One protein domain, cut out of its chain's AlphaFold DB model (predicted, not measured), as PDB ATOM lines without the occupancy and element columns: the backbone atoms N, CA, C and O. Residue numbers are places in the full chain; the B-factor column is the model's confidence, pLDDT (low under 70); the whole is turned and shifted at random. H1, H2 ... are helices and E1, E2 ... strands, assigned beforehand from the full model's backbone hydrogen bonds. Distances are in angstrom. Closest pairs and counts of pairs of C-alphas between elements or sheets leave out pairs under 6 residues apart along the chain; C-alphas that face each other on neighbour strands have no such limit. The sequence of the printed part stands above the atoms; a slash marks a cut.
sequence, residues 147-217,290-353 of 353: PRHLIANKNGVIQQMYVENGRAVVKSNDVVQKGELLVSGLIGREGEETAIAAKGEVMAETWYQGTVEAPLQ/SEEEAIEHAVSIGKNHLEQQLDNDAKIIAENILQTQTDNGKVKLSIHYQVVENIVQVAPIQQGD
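What this domain is: This is residues 147 to 217 and 290 to 353 of the 353 residues of the protein "Stage IV sporulation protein" of Geomicrobium sp. JCM 19055 (UniProt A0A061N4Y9). A long, curled sheet, E2, E6, E8 and E7, runs through two lobes joined end to end as a rod: at one end E6, E8 and E7 wrap round the single helix H1, and at the other E2 and the near part of E6 form a sandwich with the small sheet E3, E1 and E9, where residues 166 to 180 also lie. The small hairpin of E4 and E5 lies at the far end of that second lobe, and E6, the longest strand, passes from one lobe into the other. The printed part has 135 residues, with one named helix and nine named strands in the order E1, E2, E3, E4, E5, E6, H1, E7, E8, E9, and its class is mostly strand. Its sheets are E2, E6, E8, E7 in that order, E3, E1, E9 in that order, and the pair E4 and E5, all antiparallel. The whole is loose, with a radius of gyration of the C-alphas of 19.9 A, and spans 68 by 24 by 22 A.

Where its parts are: Begin with E6, residues 199 to 215: find C-alpha 199 at (115.099, 56.090, 135.365), from where the strand runs 46.1 A to C-alpha 215 at (143.360, 85.525, 113.865), bending by 56 degrees at residue 205. Its sheet also holds E2, residues 156 to 165, 22.2 A long; E8, residues 330 to 342, 35.0 A; and E7, residues 315 to 327, 32.0 A. E2 bends by 76 degrees at residue 159, E7 by 64 degrees at residue 318 and E8 by 52 degrees at residue 338. H1, residues 291 to 307, is 24.3 A long. The second sheet has E1, residues 148 to 152, E3, residues 181 to 184, and E9, residues 344 to 348, which ends at C-alpha 348, (105.468, 61.462, 129.015). E4 is residues 186 to 189 and E5 residues 192 to 195.

How they stand to each other: Look first between the inner strands E6 and E8, where N 208 and O 337 are 3.0 A apart, within hydrogen-bond range. The edge strand E2 is antiparallel to E6, with N 162 and O 201 at 2.8 A. The other edge strand, E7, forms a hairpin with E8, with N 320 and O 336 at 2.8 A. This twisted sheet curls round H1, which is on one face of it, an arrangement of two layers; in H1 every O i to N i+4 pair is within hydrogen-bond range. The closest C-alphas of H1 and E6 are those of Ala 298 and Ala 214, 5.2 A apart, and H1 and E7 are near each other, with 15 pairs of C-alphas within 10 A. The second sheet makes a sandwich with the first, two sheets face to face, with their strands at 34 degrees; the closest C-alphas of E6 and E9 are those of Val 202 and Val 344, 6.0 A apart. In that sheet N 149 of E1 and O 347 of E9 are 2.8 A apart, and N 182 of E3 and O 150 of E1 are 2.9 A apart. E8 runs on into E9 at 60 degrees, and E3 runs on into E4 at 65 degrees. E4 and E5 form a hairpin, with N 194 and O 187 at 2.8 A. H1 is apart from E1, E3, E4, E5 and E9.

The domain as a whole: The two C-alphas farthest apart, those of Gly 191 and Gln 217, are 68.4 A apart. Residues 218 to 289 are cut out, and C-alphas 217 and 290 are 9.0 A apart across the cut. The link from E2 to E3, residues 166 to 180, is long; within it residues 175 to 176 pair with 156 to 157 of E2, and 167 to 168 with 183 to 184 of E3, both antiparallel. The mean pLDDT of the printed part is 90.4, and residues 351 to 353 are under 70; Asp 353 is the chain's last residue.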
ATOM      1  N   PRO A 147     105.144  58.738 136.027       90.25
ATOM      2  CA  PRO A 147     105.407  57.735 134.997       90.25
ATOM      3  C   PRO A 147     105.874  58.360 133.678       90.25
ATOM      4  O   PRO A 147     105.265  59.312 133.184       90.25
ATOM      5  N   ARG A 148     106.973  57.843 133.123       91.62
ATOM      6  CA  ARG A 148     107.671  58.427 131.965       91.62
ATOM      7  C   ARG A 148     108.484  57.383 131.207       91.62
ATOM      8  O   ARG A 148     108.936  56.406 131.802       91.62
ATOM      9  N   HIS A 149     108.700  57.630 129.921       94.50
ATOM     10  CA  HIS A 149     109.683  56.952 129.078       94.50
ATOM     11  C   HIS A 149     110.998  57.738 129.038       94.50
ATOM     12  O   HIS A 149     111.018  58.942 129.307       94.50
ATOM     13  N   LEU A 150     112.077  57.063 128.639       94.50
ATOM     14  CA  LEU A 150     113.342  57.696 128.266       94.50
ATOM     15  C   LEU A 150     113.557  57.527 126.761       94.50
ATOM     16  O   LEU A 150     113.576  56.398 126.262       94.50
ATOM     17  N   ILE A 151     113.715  58.642 126.056       95.94
ATOM     18  CA  ILE A 151     113.971  58.709 124.613       95.94
ATOM     19  C   ILE A 151     115.346  59.324 124.337       95.94
ATOM     20  O   ILE A 151     115.903  60.005 125.195       95.94
ATOM     21  N   ALA A 152     115.883  59.105 123.140       96.12
ATOM     22  CA  ALA A 152     117.144  59.691 122.702       96.12
ATOM     23  C   ALA A 152     116.985  61.180 122.349       96.12
ATOM     24  O   ALA A 152     116.163  61.546 121.510       96.12
ATOM     25  N   ASN A 153     117.803  62.056 122.924       94.56
ATOM     26  CA  ASN A 153     117.835  63.484 122.582       94.56
ATOM     27  C   ASN A 153     118.641  63.780 121.297       94.56
ATOM     28  O   ASN A 153     118.450  64.832 120.671       94.56
ATOM     29  N   LYS A 154     119.533  62.862 120.907       93.50
ATOM     30  CA  LYS A 154     120.534  62.982 119.839       93.50
ATOM     31  C   LYS A 154     120.710  61.637 119.131       93.50
ATOM     32  O   LYS A 154     120.356  60.588 119.662       93.50
ATOM     33  N   ASN A 155     121.261  61.691 117.921       94.94
ATOM     34  CA  ASN A 155     121.678  60.493 117.199       94.94
ATOM     35  C   ASN A 155     123.014  60.009 117.769       94.94
ATOM     36  O   ASN A 155     123.888  60.837 118.030       94.94
ATOM     37  N   GLY A 156     123.203  58.700 117.890       95.12
ATOM     38  CA  GLY A 156     124.468  58.157 118.372       95.12
ATOM     39  C   GLY A 156     124.514  56.638 118.381       95.12
ATOM     40  O   GLY A 156     123.526  55.968 118.079       95.12
ATOM     41  N   VAL A 157     125.678  56.101 118.728       96.56
ATOM     42  CA  VAL A 157     125.876  54.665 118.959       96.56
ATOM     43  C   VAL A 157     125.968  54.431 120.455       96.56
ATOM     44  O   VAL A 157     126.815  55.018 121.125       96.56
ATOM     45  N   ILE A 158     125.103  53.578 120.995       95.75
ATOM     46  CA  ILE A 158     125.079  53.305 122.432       95.75
ATOM     47  C   ILE A 158     126.376  52.611 122.831       95.75
ATOM     48  O   ILE A 158     126.663  51.511 122.373       95.75
ATOM     49  N   GLN A 159     127.131  53.216 123.740       94.25
ATOM     50  CA  GLN A 159     128.332  52.607 124.304       94.25
ATOM     51  C   GLN A 159     127.959  51.815 125.558       94.25
ATOM     52  O   GLN A 159     128.184  50.604 125.643       94.25
ATOM     53  N   GLN A 160     127.295  52.480 126.504       93.19
ATOM     54  CA  GLN A 160     126.934  51.909 127.795       93.19
ATOM     55  C   GLN A 160     125.559  52.405 128.238       93.19
ATOM     56  O   GLN A 160     125.194  53.552 128.008       93.19
ATOM     57  N   MET A 161     124.805  51.546 128.918       93.06
ATOM     58  CA  MET A 161     123.535  51.926 129.524       93.06
ATOM     59  C   MET A 161     123.418  51.369 130.937       93.06
ATOM     60  O   MET A 161     123.839  50.242 131.208       93.06
ATOM     61  N   TYR A 162     122.818  52.155 131.819       94.31
ATOM     62  CA  TYR A 162     122.469  51.777 133.176       94.31
ATOM     63  C   TYR A 162     121.003  52.128 133.414       94.31
ATOM     64  O   TYR A 162     120.607  53.282 133.295       94.31
ATOM     65  N   VAL A 163     120.178  51.129 133.715       92.94
ATOM     66  CA  VAL A 163     118.737  51.314 133.925       92.94
ATOM     67  C   VAL A 163     118.412  50.931 135.358       92.94
ATOM     68  O   VAL A 163     118.546  49.769 135.729       92.94
ATOM     69  N   GLU A 164     117.986  51.910 136.153       91.31
ATOM     70  CA  GLU A 164     117.504  51.685 137.519       91.31
ATOM     71  C   GLU A 164     116.061  51.181 137.508       91.31
ATOM     72  O   GLU A 164     115.728  50.212 138.183       91.31
ATOM     73  N   ASN A 165     115.206  51.843 136.723       88.81
ATOM     74  CA  ASN A 165     113.780  51.562 136.624       88.81
ATOM     75  C   ASN A 165     113.335  51.631 135.158       88.81
ATOM     76  O   ASN A 165     113.648  52.589 134.453       88.81
ATOM     77  N   GLY A 166     112.566  50.639 134.708       89.94
ATOM     78  CA  GLY A 166     112.054  50.546 133.336       89.94
ATOM     79  C   GLY A 166     112.590  49.334 132.575       89.94
ATOM     80  O   GLY A 166     113.408  48.565 133.077       89.94
ATOM     81  N   ARG A 167     112.111  49.152 131.343       91.56
ATOM     82  CA  ARG A 167     112.565  48.099 130.427       91.56
ATOM     83  C   ARG A 167     113.428  48.702 129.323       91.56
ATOM     84  O   ARG A 167     112.918  49.456 128.498       91.56
ATOM     85  N   ALA A 168     114.707  48.338 129.283       93.31
ATOM     86  CA  ALA A 168     115.603  48.658 128.171       93.31
ATOM     87  C   ALA A 168     115.076  48.063 126.854       93.31
ATOM     88  O   ALA A 168     114.784  46.867 126.793       93.31
ATOM     89  N   VAL A 169     114.941  48.895 125.821       92.75
ATOM     90  CA  VAL A 169     114.491  48.477 124.477       92.75
ATOM     91  C   VAL A 169     115.676  48.315 123.520       92.75
ATOM     92  O   VAL A 169     115.641  47.482 122.620       92.75
ATOM     93  N   VAL A 170     116.746  49.062 123.780       93.88
ATOM     94  CA  VAL A 170     117.996  49.102 123.012       93.88
ATOM     95  C   VAL A 170     119.127  48.377 123.746       93.88
ATOM     96  O   VAL A 170     119.019  48.084 124.942       93.88
ATOM     97  N   LYS A 171     120.218  48.073 123.039       93.88
ATOM     98  CA  LYS A 171     121.415  47.405 123.567       93.88
ATOM     99  C   LYS A 171     122.682  48.202 123.257       93.88
ATOM    100  O   LYS A 171     122.706  49.086 122.410       93.88
ATOM    101  N   SER A 172     123.768  47.861 123.950       94.12
ATOM    102  CA  SER A 172     125.101  48.378 123.624       94.12
ATOM    103  C   SER A 172     125.473  48.022 122.176       94.12
ATOM    104  O   SER A 172     125.277  46.884 121.743       94.12
ATOM    105  N   ASN A 173     126.051  48.995 121.473       95.00
ATOM    106  CA  ASN A 173     126.374  49.049 120.044       95.00
ATOM    107  C   ASN A 173     125.191  49.245 119.083       95.00
ATOM    108  O   ASN A 173     125.407  49.240 117.870       95.00
ATOM    109  N   ASP A 174     123.971  49.461 119.580       95.12
ATOM    110  CA  ASP A 174     122.860  49.850 118.711       95.12
ATOM    111  C   ASP A 174     123.000  51.319 118.277       95.12
ATOM    112  O   ASP A 174     123.422  52.187 119.049       95.12
ATOM    113  N   VAL A 175     122.638  51.594 117.021       95.94
ATOM    114  CA  VAL A 175     122.534  52.954 116.478       95.94
ATOM    115  C   VAL A 175     121.140  53.470 116.792       95.94
ATOM    116  O   VAL A 175     120.164  52.841 116.392       95.94
ATOM    117  N   VAL A 176     121.055  54.624 117.448       95.94
ATOM    118  CA  VAL A 176     119.782  55.266 117.780       95.94
ATOM    119  C   VAL A 176     119.645  56.626 117.121       95.94
ATOM    120  O   VAL A 176     120.626  57.351 116.918       95.94
ATOM    121  N   GLN A 177     118.408  56.978 116.788       96.19
ATOM    122  CA  GLN A 177     118.047  58.291 116.266       96.19
ATOM    123  C   GLN A 177     117.379  59.148 117.339       96.19
ATOM    124  O   GLN A 177     116.730  58.658 118.259       96.19
ATOM    125  N   LYS A 178     117.489  60.466 117.194       95.50
ATOM    126  CA  LYS A 178     116.793  61.429 118.040       95.50
ATOM    127  C   LYS A 178     115.286  61.148 118.038       95.50
ATOM    128  O   LYS A 178     114.650  61.138 116.988       95.50
ATOM    129  N   GLY A 179     114.724  60.990 119.231       94.19
ATOM    130  CA  GLY A 179     113.326  60.653 119.484       94.19
ATOM    131  C   GLY A 179     113.060  59.160 119.683       94.19
ATOM    132  O   GLY A 179     111.949  58.800 120.063       94.19
ATOM    133  N   GLU A 180     114.046  58.293 119.461       95.38
ATOM    134  CA  GLU A 180     113.886  56.846 119.603       95.38
ATOM    135  C   GLU A 180     113.761  56.414 121.071       95.38
ATOM    136  O   GLU A 180     114.368  57.008 121.965       95.38
ATOM    137  N   LEU A 181     112.956  55.380 121.332       94.44
ATOM    138  CA  LEU A 181     112.696  54.871 122.677       94.44
ATOM    139  C   LEU A 181     113.886  54.055 123.199       94.44
ATOM    140  O   LEU A 181     114.155  52.961 122.712       94.44
ATOM    141  N   LEU A 182     114.545  54.551 124.248       94.75
ATOM    142  CA  LEU A 182     115.678  53.875 124.888       94.75
ATOM    143  C   LEU A 182     115.204  52.947 126.015       94.75
ATOM    144  O   LEU A 182     115.559  51.765 126.072       94.75
ATOM    145  N   VAL A 183     114.370  53.483 126.911       94.81
ATOM    146  CA  VAL A 183     113.827  52.757 128.066       94.81
ATOM    147  C   VAL A 183     112.328  52.997 128.160       94.81
ATOM    148  O   VAL A 183     111.857  54.130 128.277       94.81
ATOM    149  N   SER A 184     111.567  51.906 128.152       92.38
ATOM    150  CA  SER A 184     110.128  51.952 128.364       92.38
ATOM    151  C   SER A 184     109.787  52.033 129.853       92.38
ATOM    152  O   SER A 184     110.257  51.213 130.643       92.38
ATOM    153  N   GLY A 185     108.922  52.982 130.225       90.19
ATOM    154  CA  GLY A 185     108.270  53.031 131.536       90.19
ATOM    155  C   GLY A 185     107.090  52.065 131.675       90.19
ATOM    156  O   GLY A 185     106.469  52.025 132.730       90.19
ATOM    157  N   LEU A 186     106.766  51.289 130.637       90.19
ATOM    158  CA  LEU A 186     105.733  50.256 130.677       90.19
ATOM    159  C   LEU A 186     106.389  48.905 130.974       90.19
ATOM    160  O   LEU A 186     107.200  48.407 130.187       90.19
ATOM    161  N   ILE A 187     106.062  48.331 132.133       84.56
ATOM    162  CA  ILE A 187     106.542  47.013 132.561       84.56
ATOM    163  C   ILE A 187     105.349  46.072 132.693       84.56
ATOM    164  O   ILE A 187     104.378  46.383 133.377       84.56
ATOM    165  N   GLY A 188     105.432  44.898 132.073       82.38
ATOM    166  CA  GLY A 188     104.386  43.883 132.146       82.38
ATOM    167  C   GLY A 188     104.450  42.905 130.980       82.38
ATOM    168  O   GLY A 188     105.410  42.898 130.206       82.38
ATOM    169  N   ARG A 189     103.427  42.054 130.879       78.50
ATOM    170  CA  ARG A 189     103.164  41.250 129.678       78.50
ATOM    171  C   ARG A 189     102.258  42.049 128.748       78.50
ATOM    172  O   ARG A 189     101.477  42.864 129.227       78.50
ATOM    173  N   GLU A 190     102.346  41.793 127.445       72.69
ATOM    174  CA  GLU A 190     101.464  42.418 126.451       72.69
ATOM    175  C   GLU A 190      99.991  42.271 126.880       72.69
ATOM    176  O   GLU A 190      99.500  41.153 127.057       72.69
ATOM    177  N   GLY A 191      99.314  43.403 127.112       70.88
ATOM    178  CA  GLY A 191      97.928  43.474 127.598       70.88
ATOM    179  C   GLY A 191      97.746  43.742 129.104       70.88
ATOM    180  O   GLY A 191      96.655  44.134 129.508       70.88
ATOM    181  N   GLU A 192      98.794  43.603 129.924       80.81
ATOM    182  CA  GLU A 192      98.807  43.892 131.373       80.81
ATOM    183  C   GLU A 192     100.050  44.725 131.748       80.81
ATOM    184  O   GLU A 192     100.900  44.309 132.542       80.81
ATOM    185  N   GLU A 193     100.203  45.902 131.139       84.31
ATOM    186  CA  GLU A 193     101.344  46.790 131.390       84.31
ATOM    187  C   GLU A 193     101.057  47.781 132.525       84.31
ATOM    188  O   GLU A 193     100.013  48.429 132.571       84.31
ATOM    189  N   THR A 194     102.007  47.917 133.453       85.38
ATOM    190  CA  THR A 194     101.980  48.918 134.526       85.38
ATOM    191  C   THR A 194     102.932  50.058 134.187       85.38
ATOM    192  O   THR A 194     104.099  49.829 133.861       85.38
ATOM    193  N   ALA A 195     102.435  51.290 134.282       88.94
ATOM    194  CA  ALA A 195     103.207  52.501 134.052       88.94
ATOM    195  C   ALA A 195     104.032  52.873 135.292       88.94
ATOM    196  O   ALA A 195     103.485  53.094 136.372       88.94
ATOM    197  N   ILE A 196     105.345  52.983 135.119       90.25
ATOM    198  CA  ILE A 196     106.295  53.417 136.141       90.25
ATOM    199  C   ILE A 196     107.149  54.586 135.635       90.25
ATOM    200  O   ILE A 196     107.201  54.883 134.439       90.25
ATOM    201  N   ALA A 197     107.833  55.272 136.549       91.88
ATOM    202  CA  ALA A 197     108.811  56.289 136.186       91.88
ATOM    203  C   ALA A 197     110.118  55.616 135.743       91.88
ATOM    204  O   ALA A 197     110.870  55.116 136.582       91.88
ATOM    205  N   ALA A 198     110.388  55.587 134.434       92.25
ATOM    206  CA  ALA A 198     111.669  55.095 133.947       92.25
ATOM    207  C   ALA A 198     112.807  56.014 134.416       92.25
ATOM    208  O   ALA A 198     112.708  57.241 134.321       92.25
ATOM    209  N   LYS A 199     113.887  55.408 134.914       92.00
ATOM    210  CA  LYS A 199     115.099  56.090 135.365       92.00
ATOM    211  C   LYS A 199     116.319  55.290 134.929       92.00
ATOM    212  O   LYS A 199     116.393  54.082 135.151       92.00
ATOM    213  N   GLY A 200     117.261  55.972 134.300       91.88
ATOM    214  CA  GLY A 200     118.472  55.374 133.774       91.88
ATOM    215  C   GLY A 200     119.305  56.395 133.016       91.88
ATOM    216  O   GLY A 200     118.821  57.467 132.660       91.88
ATOM    217  N   GLU A 201     120.549  56.020 132.771       94.12
ATOM    218  CA  GLU A 201     121.549  56.774 132.030       94.12
ATOM    219  C   GLU A 201     121.942  55.957 130.800       94.12
ATOM    220  O   GLU A 201     122.177  54.747 130.886       94.12
ATOM    221  N   VAL A 202     121.986  56.604 129.637       95.00
ATOM    222  CA  VAL A 202     122.373  55.957 128.381       95.00
ATOM    223  C   VAL A 202     123.466  56.795 127.749       95.00
ATOM    224  O   VAL A 202     123.202  57.844 127.171       95.00
ATOM    225  N   MET A 203     124.696  56.305 127.869       95.56
ATOM    226  CA  MET A 203     125.884  56.913 127.292       95.56
ATOM    227  C   MET A 203     126.023  56.458 125.842       95.56
ATOM    228  O   MET A 203     126.189  55.261 125.567       95.56
ATOM    229  N   ALA A 204     125.986  57.407 124.914       95.81
ATOM    230  CA  ALA A 204     126.163  57.148 123.494       95.81
ATOM    231  C   ALA A 204     127.297  57.993 122.922       95.81
ATOM    232  O   ALA A 204     127.535  59.116 123.359       95.81
ATOM    233  N   GLU A 205     127.988  57.431 121.935       96.38
ATOM    234  CA  GLU A 205     128.922  58.163 121.094       96.38
ATOM    235  C   GLU A 205     128.138  58.991 120.073       96.38
ATOM    236  O   GLU A 205     127.413  58.448 119.234       96.38
ATOM    237  N   THR A 206     128.281  60.305 120.174       95.06
ATOM    238  CA  THR A 206     127.683  61.320 119.316       95.06
ATOM    239  C   THR A 206     128.779  62.097 118.583       95.06
ATOM    240  O   THR A 206     129.966  62.056 118.930       95.06
ATOM    241  N   TRP A 207     128.374  62.811 117.535       94.31
ATOM    242  CA  TRP A 207     129.281  63.522 116.641       94.31
ATOM    243  C   TRP A 207     128.915  64.995 116.536       94.31
ATOM    244  O   TRP A 207     127.760  65.338 116.272       94.31
ATOM    245  N   TYR A 208     129.919  65.855 116.676       93.62
ATOM    246  CA  TYR A 208     129.787  67.301 116.519       93.62
ATOM    247  C   TYR A 208     130.700  67.789 115.415       93.62
ATOM    248  O   TYR A 208     131.855  67.382 115.327       93.62
ATOM    249  N   GLN A 209     130.202  68.716 114.608       92.50
ATOM    250  CA  GLN A 209     131.013  69.431 113.636       92.50
ATOM    251  C   GLN A 209     130.914  70.925 113.917       92.50
ATOM    252  O   GLN A 209     129.820  71.487 113.941       92.50
ATOM    253  N   GLY A 210     132.066  71.558 114.123       90.69
ATOM    254  CA  GLY A 210     132.174  72.991 114.367       90.69
ATOM    255  C   GLY A 210     133.169  73.643 113.417       90.69
ATOM    256  O   GLY A 210     134.173  73.035 113.042       90.69
ATOM    257  N   THR A 211     132.895  74.892 113.043       92.44
ATOM    258  CA  THR A 211     133.858  75.749 112.347       92.44
ATOM    259  C   THR A 211     134.341  76.821 113.310       92.44
ATOM    260  O   THR A 211     133.528  77.530 113.899       92.44
ATOM    261  N   VAL A 212     135.658  76.932 113.470       93.06
ATOM    262  CA  VAL A 212     136.304  77.869 114.395       93.06
ATOM    263  C   VAL A 212     137.288  78.727 113.621       93.06
ATOM    264  O   VAL A 212     137.939  78.250 112.692       93.06
ATOM    265  N   GLU A 213     137.392  79.998 113.995       91.81
ATOM    266  CA  GLU A 213     138.316  80.944 113.376       91.81
ATOM    267  C   GLU A 213     139.252  81.537 114.433       91.81
ATOM    268  O   GLU A 213     138.791  81.974 115.487       91.81
ATOM    269  N   ALA A 214     140.551  81.603 114.133       91.56
ATOM    270  CA  ALA A 214     141.541  82.305 114.948       91.56
ATOM    271  C   ALA A 214     142.331  83.311 114.096       91.56
ATOM    272  O   ALA A 214     142.722  82.990 112.970       91.56
ATOM    273  N   PRO A 215     142.558  84.542 114.582       91.56
ATOM    274  CA  PRO A 215     143.360  85.525 113.865       91.56
ATOM    275  C   PRO A 215     144.863  85.229 113.981       91.56
ATOM    276  O   PRO A 215     145.333  84.815 115.034       91.56
ATOM    277  N   LEU A 216     145.622  85.509 112.915       90.94
ATOM    278  CA  LEU A 216     147.094  85.454 112.915       90.94
ATOM    279  C   LEU A 216     147.722  86.641 113.659       90.94
ATOM    280  O   LEU A 216     148.885  86.592 114.035       90.94
ATOM    281  N   GLN A 217     146.965  87.717 113.864       89.75
ATOM    282  CA  GLN A 217     147.401  88.885 114.622       89.75
ATOM    283  C   GLN A 217     146.337  89.235 115.657       89.75
ATOM    284  O   GLN A 217     145.173  89.453 115.315       89.75
ATOM    285  N   SER A 290     152.334  82.465 114.454       91.12
ATOM    286  CA  SER A 290     152.564  81.578 113.317       91.12
ATOM    287  C   SER A 290     151.277  80.827 112.952       91.12
ATOM    288  O   SER A 290     150.344  80.715 113.749       91.12
ATOM    289  N   GLU A 291     151.213  80.297 111.731       87.69
ATOM    290  CA  GLU A 291     150.056  79.509 111.292       87.69
ATOM    291  C   GLU A 291     149.837  78.277 112.185       87.69
ATOM    292  O   GLU A 291     148.700  77.974 112.534       87.69
ATOM    293  N   GLU A 292     150.914  77.621 112.626       90.06
ATOM    294  CA  GLU A 292     150.856  76.479 113.548       90.06
ATOM    295  C   GLU A 292     150.274  76.879 114.914       90.06
ATOM    296  O   GLU A 292     149.323  76.254 115.383       90.06
ATOM    297  N   GLU A 293     150.752  77.976 115.511       91.12
ATOM    298  CA  GLU A 293     150.229  78.491 116.788       91.12
ATOM    299  C   GLU A 293     148.757  78.917 116.678       91.12
ATOM    300  O   GLU A 293     147.957  78.665 117.580       91.12
ATOM    301  N   ALA A 294     148.365  79.534 115.559       89.94
ATOM    302  CA  ALA A 294     146.979  79.922 115.318       89.94
ATOM    303  C   ALA A 294     146.053  78.704 115.152       89.94
ATOM    304  O   ALA A 294     144.902  78.754 115.596       89.94
ATOM    305  N   ILE A 295     146.541  77.606 114.560       91.25
ATOM    306  CA  ILE A 295     145.813  76.330 114.479       91.25
ATOM    307  C   ILE A 295     145.615  75.748 115.881       91.25
ATOM    308  O   ILE A 295     144.484  75.420 116.237       91.25
ATOM    309  N   GLU A 296     146.670  75.657 116.693       92.19
ATOM    310  CA  GLU A 296     146.572  75.150 118.071       92.19
ATOM    311  C   GLU A 296     145.597  75.987 118.909       92.19
ATOM    312  O   GLU A 296     144.730  75.452 119.608       92.19
ATOM    313  N   HIS A 297     145.669  77.311 118.774       90.81
ATOM    314  CA  HIS A 297     144.758  78.217 119.456       90.81
ATOM    315  C   HIS A 297     143.307  78.024 118.984       90.81
ATOM    316  O   HIS A 297     142.403  77.932 119.816       90.81
ATOM    317  N   ALA A 298     143.064  77.885 117.676       91.62
ATOM    318  CA  ALA A 298     141.735  77.608 117.126       91.62
ATOM    319  C   ALA A 298     141.161  76.262 117.606       91.62
ATOM    320  O   ALA A 298     139.975  76.191 117.930       91.62
ATOM    321  N   VAL A 299     141.988  75.215 117.703       92.25
ATOM    322  CA  VAL A 299     141.586  73.924 118.289       92.25
ATOM    323  C   VAL A 299     141.189  74.110 119.755       92.25
ATOM    324  O   VAL A 299     140.119  73.655 120.158       92.25
ATOM    325  N   SER A 300     141.980  74.858 120.534       92.50
ATOM    326  CA  SER A 300     141.668  75.123 121.945       92.50
ATOM    327  C   SER A 300     140.350  75.890 122.126       92.50
ATOM    328  O   SER A 300     139.538  75.533 122.979       92.50
ATOM    329  N   ILE A 301     140.083  76.890 121.275       92.19
ATOM    330  CA  ILE A 301     138.821  77.640 121.269       92.19
ATOM    331  C   ILE A 301     137.652  76.706 120.949       92.19
ATOM    332  O   ILE A 301     136.632  76.747 121.634       92.19
ATOM    333  N   GLY A 302     137.797  75.863 119.923       92.69
ATOM    334  CA  GLY A 302     136.767  74.909 119.520       92.69
ATOM    335  C   GLY A 302     136.410  73.926 120.624       92.69
ATOM    336  O   GLY A 302     135.229  73.731 120.912       92.69
ATOM    337  N   LYS A 303     137.429  73.370 121.281       92.44
ATOM    338  CA  LYS A 303     137.260  72.464 122.412       92.44
ATOM    339  C   LYS A 303     136.558  73.147 123.584       92.44
ATOM    340  O   LYS A 303     135.544  72.640 124.048       92.44
ATOM    341  N   ASN A 304     137.029  74.325 123.997       92.69
ATOM    342  CA  ASN A 304     136.417  75.082 125.093       92.69
ATOM    343  C   ASN A 304     134.955  75.446 124.791       92.69
ATOM    344  O   ASN A 304     134.106  75.409 125.677       92.69
ATOM    345  N   HIS A 305     134.643  75.791 123.538       92.56
ATOM    346  CA  HIS A 305     133.273  76.090 123.131       92.56
ATOM    347  C   HIS A 305     132.365  74.856 123.195       92.56
ATOM    348  O   HIS A 305     131.220  74.968 123.630       92.56
ATOM    349  N   LEU A 306     132.870  73.686 122.792       92.62
ATOM    350  CA  LEU A 306     132.132  72.430 122.895       92.62
ATOM    351  C   LEU A 306     131.924  72.026 124.361       92.62
ATOM    352  O   LEU A 306     130.807  71.696 124.736       92.62
ATOM    353  N   GLU A 307     132.954  72.118 125.206       92.00
ATOM    354  CA  GLU A 307     132.860  71.799 126.640       92.00
ATOM    355  C   GLU A 307     131.803  72.645 127.368       92.00
ATOM    356  O   GLU A 307     131.123  72.139 128.251       92.00
ATOM    357  N   GLN A 308     131.589  73.900 126.959       91.75
ATOM    358  CA  GLN A 308     130.525  74.755 127.508       91.75
ATOM    359  C   GLN A 308     129.102  74.319 127.122       91.75
ATOM    360  O   GLN A 308     128.141  74.751 127.757       91.75
ATOM    361  N   GLN A 309     128.949  73.524 126.061       89.44
ATOM    362  CA  GLN A 309     127.655  73.021 125.584       89.44
ATOM    363  C   GLN A 309     127.348  71.603 126.072       89.44
ATOM    364  O   GLN A 309     126.217  71.142 125.917       89.44
ATOM    365  N   LEU A 310     128.353  70.903 126.593       90.62
ATOM    366  CA  LEU A 310     128.246  69.530 127.054       90.62
ATOM    367  C   LEU A 310     127.861  69.473 128.538       90.62
ATOM    368  O   LEU A 310     128.228  70.341 129.327       90.62
ATOM    369  N   ASP A 311     127.139  68.419 128.911       88.25
ATOM    370  CA  ASP A 311     126.840  68.120 130.310       88.25
ATOM    371  C   ASP A 311     128.104  67.631 131.048       88.25
ATOM    372  O   ASP A 311     129.054  67.134 130.439       88.25
ATOM    373  N   ASN A 312     128.134  67.766 132.379       82.56
ATOM    374  CA  ASN A 312     129.322  67.484 133.208       82.56
ATOM    375  C   ASN A 312     129.854  66.038 133.101       82.56
ATOM    376  O   ASN A 312     130.997  65.765 133.465       82.56
ATOM    377  N   ASP A 313     129.018  65.097 132.672       85.38
ATOM    378  CA  ASP A 313     129.318  63.675 132.508       85.38
ATOM    379  C   ASP A 313     129.806  63.310 131.093       85.38
ATOM    380  O   ASP A 313     130.288  62.191 130.874       85.38
ATOM    381  N   ALA A 314     129.740  64.247 130.144       91.00
ATOM    382  CA  ALA A 314     130.193  64.047 128.779       91.00
ATOM    383  C   ALA A 314     131.726  64.052 128.660       91.00
ATOM    384  O   ALA A 314     132.446  64.759 129.369       91.00
ATOM    385  N   LYS A 315     132.251  63.260 127.720       93.12
ATOM    386  CA  LYS A 315     133.691  63.114 127.469       93.12
ATOM    387  C   LYS A 315     133.997  63.162 125.983       93.12
ATOM    388  O   LYS A 315     133.504  62.339 125.216       93.12
ATOM    389  N   ILE A 316     134.877  64.077 125.588       93.38
ATOM    390  CA  ILE A 316     135.418  64.137 124.227       93.38
ATOM    391  C   ILE A 316     136.453  63.010 124.076       93.38
ATOM    392  O   ILE A 316     137.447  62.978 124.800       93.38
ATOM    393  N   ILE A 317     136.206  62.071 123.162       93.00
ATOM    394  CA  ILE A 317     137.074  60.909 122.901       93.00
ATOM    395  C   ILE A 317     138.117  61.231 121.839       93.00
ATOM    396  O   ILE A 317     139.272  60.822 121.957       93.00
ATOM    397  N   ALA A 318     137.703  61.935 120.789       91.88
ATOM    398  CA  ALA A 318     138.568  62.259 119.671       91.88
ATOM    399  C   ALA A 318     138.173  63.588 119.036       91.88
ATOM    400  O   ALA A 318     137.000  63.966 119.005       91.88
ATOM    401  N   GLU A 319     139.176  64.252 118.478       92.62
ATOM    402  CA  GLU A 319     139.056  65.465 117.685       92.62
ATOM    403  C   GLU A 319     139.815  65.252 116.371       92.62
ATOM    404  O   GLU A 319     140.952  64.786 116.361       92.62
ATOM    405  N   ASN A 320     139.164  65.538 115.246       93.06
ATOM    406  CA  ASN A 320     139.744  65.386 113.916       93.06
ATOM    407  C   ASN A 320     139.550  66.676 113.122       93.06
ATOM    408  O   ASN A 320     138.420  67.106 112.880       93.06
ATOM    409  N   ILE A 321     140.652  67.276 112.679       91.62
ATOM    410  CA  ILE A 321     140.615  68.445 111.800       91.62
ATOM    411  C   ILE A 321     140.290  67.955 110.388       91.62
ATOM    412  O   ILE A 321     141.064  67.224 109.775       91.62
ATOM    413  N   LEU A 322     139.124  68.345 109.877       89.06
ATOM    414  CA  LEU A 322     138.660  67.975 108.542       89.06
ATOM    415  C   LEU A 322     139.265  68.873 107.464       89.06
ATOM    416  O   LEU A 322     139.580  68.414 106.368       89.06
ATOM    417  N   GLN A 323     139.379  70.169 107.760       87.81
ATOM    418  CA  GLN A 323     139.857  71.158 106.806       87.81
ATOM    419  C   GLN A 323     140.472  72.364 107.512       87.81
ATOM    420  O   GLN A 323     139.890  72.889 108.461       87.81
ATOM    421  N   THR A 324     141.592  72.832 106.962       88.62
ATOM    422  CA  THR A 324     142.263  74.078 107.337       88.62
ATOM    423  C   THR A 324     142.265  75.016 106.138       88.62
ATOM    424  O   THR A 324     142.626  74.612 105.030       88.62
ATOM    425  N   GLN A 325     141.830  76.255 106.339       90.38
ATOM    426  CA  GLN A 325     141.929  77.325 105.349       90.38
ATOM    427  C   GLN A 325     142.509  78.565 106.013       90.38
ATOM    428  O   GLN A 325     142.027  78.975 107.065       90.38
ATOM    429  N   THR A 326     143.476  79.196 105.362       87.38
ATOM    430  CA  THR A 326     144.057  80.454 105.828       87.38
ATOM    431  C   THR A 326     143.684  81.537 104.828       87.38
ATOM    432  O   THR A 326     144.098  81.487 103.670       87.38
ATOM    433  N   ASP A 327     142.845  82.482 105.253       83.69
ATOM    434  CA  ASP A 327     142.363  83.582 104.414       83.69
ATOM    435  C   ASP A 327     142.192  84.866 105.237       83.69
ATOM    436  O   ASP A 327     141.804  84.832 106.406       83.69
ATOM    437  N   ASN A 328     142.483  86.015 104.623       81.06
ATOM    438  CA  ASN A 328     142.326  87.349 105.217       81.06
ATOM    439  C   ASN A 328     142.941  87.511 106.627       81.06
ATOM    440  O   ASN A 328     142.354  88.155 107.498       81.06
ATOM    441  N   GLY A 329     144.117  86.921 106.870       84.88
ATOM    442  CA  GLY A 329     144.811  87.030 108.160       84.88
ATOM    443  C   GLY A 329     144.194  86.190 109.286       84.88
ATOM    444  O   GLY A 329     144.488  86.432 110.456       84.88
ATOM    445  N   LYS A 330     143.327  85.226 108.958       89.50
ATOM    446  CA  LYS A 330     142.715  84.294 109.909       89.50
ATOM    447  C   LYS A 330     142.857  82.858 109.425       89.50
ATOM    448  O   LYS A 330     142.779  82.587 108.228       89.50
ATOM    449  N   VAL A 331     142.993  81.941 110.371       91.38
ATOM    450  CA  VAL A 331     142.916  80.500 110.139       91.38
ATOM    451  C   VAL A 331     141.503  80.040 110.474       91.38
ATOM    452  O   VAL A 331     141.001  80.302 111.567       91.38
ATOM    453  N   LYS A 332     140.856  79.357 109.532       92.38
ATOM    454  CA  LYS A 332     139.555  78.708 109.699       92.38
ATOM    455  C   LYS A 332     139.741  77.200 109.735       92.38
ATOM    456  O   LYS A 332     140.274  76.617 108.789       92.38
ATOM    457  N   LEU A 333     139.252  76.575 110.797       92.44
ATOM    458  CA  LEU A 333     139.282  75.132 110.992       92.44
ATOM    459  C   LEU A 333     137.868  74.571 110.989       92.44
ATOM    460  O   LEU A 333     136.985  75.103 111.655       92.44
ATOM    461  N   SER A 334     137.665  73.468 110.275       93.31
ATOM    462  CA  SER A 334     136.496  72.605 110.459       93.31
ATOM    463  C   SER A 334     136.918  71.382 111.257       93.31
ATOM    464  O   SER A 334     137.749  70.607 110.786       93.31
ATOM    465  N   ILE A 335     136.365  71.223 112.456       93.88
ATOM    466  CA  ILE A 335     136.744  70.168 113.399       93.88
ATOM    467  C   ILE A 335     135.543  69.257 113.631       93.88
ATOM    468  O   ILE A 335     134.414  69.723 113.802       93.88
ATOM    469  N   HIS A 336     135.804  67.956 113.618       95.25
ATOM    470  CA  HIS A 336     134.859  66.910 113.963       95.25
ATOM    471  C   HIS A 336     135.228  66.313 115.321       95.25
ATOM    472  O   HIS A 336     136.359  65.862 115.506       95.25
ATOM    473  N   TYR A 337     134.276  66.290 116.248       94.88
ATOM    474  CA  TYR A 337     134.450  65.750 117.590       94.88
ATOM    475  C   TYR A 337     133.612  64.491 117.771       94.88
ATOM    476  O   TYR A 337     132.444  64.458 117.382       94.88
ATOM    477  N   GLN A 338     134.209  63.484 118.398       94.81
ATOM    478  CA  GLN A 338     133.520  62.300 118.903       94.81
ATOM    479  C   GLN A 338     133.363  62.461 120.408       94.81
ATOM    480  O   GLN A 338     134.359  62.606 121.122       94.81
ATOM    481  N   VAL A 339     132.125  62.453 120.888       95.94
ATOM    482  CA  VAL A 339     131.800  62.698 122.295       95.94
ATOM    483  C   VAL A 339     130.981  61.534 122.818       95.94
ATOM    484  O   VAL A 339     130.048  61.096 122.162       95.94
ATOM    485  N   VAL A 340     131.315  61.026 123.999       95.62
ATOM    486  CA  VAL A 340     130.432  60.127 124.744       95.62
ATOM    487  C   VAL A 340     129.697  60.931 125.794       95.62
ATOM    488  O   VAL A 340     130.319  61.490 126.692       95.62
ATOM    489  N   GLU A 341     128.379  60.993 125.668       95.25
ATOM    490  CA  GLU A 341     127.495  61.789 126.520       95.25
ATOM    491  C   GLU A 341     126.197  61.037 126.819       95.25
ATOM    492  O   GLU A 341     125.835  60.085 126.117       95.25
ATOM    493  N   ASN A 342     125.488  61.473 127.858       95.25
ATOM    494  CA  ASN A 342     124.169  60.955 128.165       95.25
ATOM    495  C   ASN A 342     123.140  61.511 127.171       95.25
ATOM    496  O   ASN A 342     122.917  62.718 127.075       95.25
ATOM    497  N   ILE A 343     122.479  60.618 126.437       94.56
ATOM    498  CA  ILE A 343     121.481  61.001 125.430       94.56
ATOM    499  C   ILE A 343     120.038  60.881 125.930       94.56
ATOM    500  O   ILE A 343     119.099  60.921 125.137       94.56
ATOM    501  N   VAL A 344     119.831  60.707 127.235       94.44
ATOM    502  CA  VAL A 344     118.499  60.514 127.816       94.44
ATOM    503  C   VAL A 344     117.703  61.819 127.859       94.44
ATOM    504  O   VAL A 344     118.118  62.820 128.435       94.44
ATOM    505  N   GLN A 345     116.485  61.774 127.325       93.88
ATOM    506  CA  GLN A 345     115.455  62.791 127.503       93.88
ATOM    507  C   GLN A 345     114.160  62.144 127.996       93.88
ATOM    508  O   GLN A 345     113.750  61.084 127.526       93.88
ATOM    509  N   VAL A 346     113.497  62.787 128.958       93.38
ATOM    510  CA  VAL A 346     112.224  62.299 129.500       93.38
ATOM    511  C   VAL A 346     111.077  62.565 128.525       93.38
ATOM    512  O   VAL A 346     110.927  63.675 128.016       93.38
ATOM    513  N   ALA A 347     110.240  61.555 128.300       91.62
ATOM    514  CA  ALA A 347     109.017  61.666 127.514       91.62
ATOM    515  C   ALA A 347     107.807  61.186 128.334       91.62
ATOM    516  O   ALA A 347     107.891  60.144 128.992       91.62
ATOM    517  N   PRO A 348     106.676  61.913 128.333       90.31
ATOM    518  CA  PRO A 348     105.468  61.462 129.015       90.31
ATOM    519  C   PRO A 348     104.901  60.206 128.342       90.31
ATOM    520  O   PRO A 348     105.005  60.040 127.127       90.31
ATOM    521  N   ILE A 349     104.268  59.335 129.129       85.25
ATOM    522  CA  ILE A 349     103.538  58.176 128.603       85.25
ATOM    523  C   ILE A 349     102.215  58.687 128.022       85.25
ATOM    524  O   ILE A 349     101.340  59.119 128.774       85.25
ATOM    525  N   GLN A 350     102.073  58.690 126.693       75.12
ATOM    526  CA  GLN A 350     100.792  59.007 126.060       75.12
ATOM    527  C   GLN A 350      99.878  57.785 126.138       75.12
ATOM    528  O   GLN A 350     100.209  56.704 125.661       75.12
ATOM    529  N   GLN A 351      98.735  57.952 126.795       50.72
ATOM    530  CA  GLN A 351      97.760  56.893 127.004       50.72
ATOM    531  C   GLN A 351      96.846  56.811 125.769       50.72
ATOM    532  O   GLN A 351      95.777  57.418 125.750       50.72
ATOM    533  N   GLY A 352      97.294  56.117 124.720       50.72
ATOM    534  CA  GLY A 352      96.480  55.838 123.535       50.72
ATOM    535  C   GLY A 352      97.284  55.606 122.259       50.72
ATOM    536  O   GLY A 352      97.562  56.568 121.554       50.72
ATOM    537  N   ASP A 353      97.581  54.337 121.977       34.66
ATOM    538  CA  ASP A 353      97.591  53.732 120.636       34.66
ATOM    539  C   ASP A 353      97.098  52.281 120.753       34.66
ATOM    540  O   ASP A 353      97.446  51.626 121.770       34.66
TER     541      ASP A 353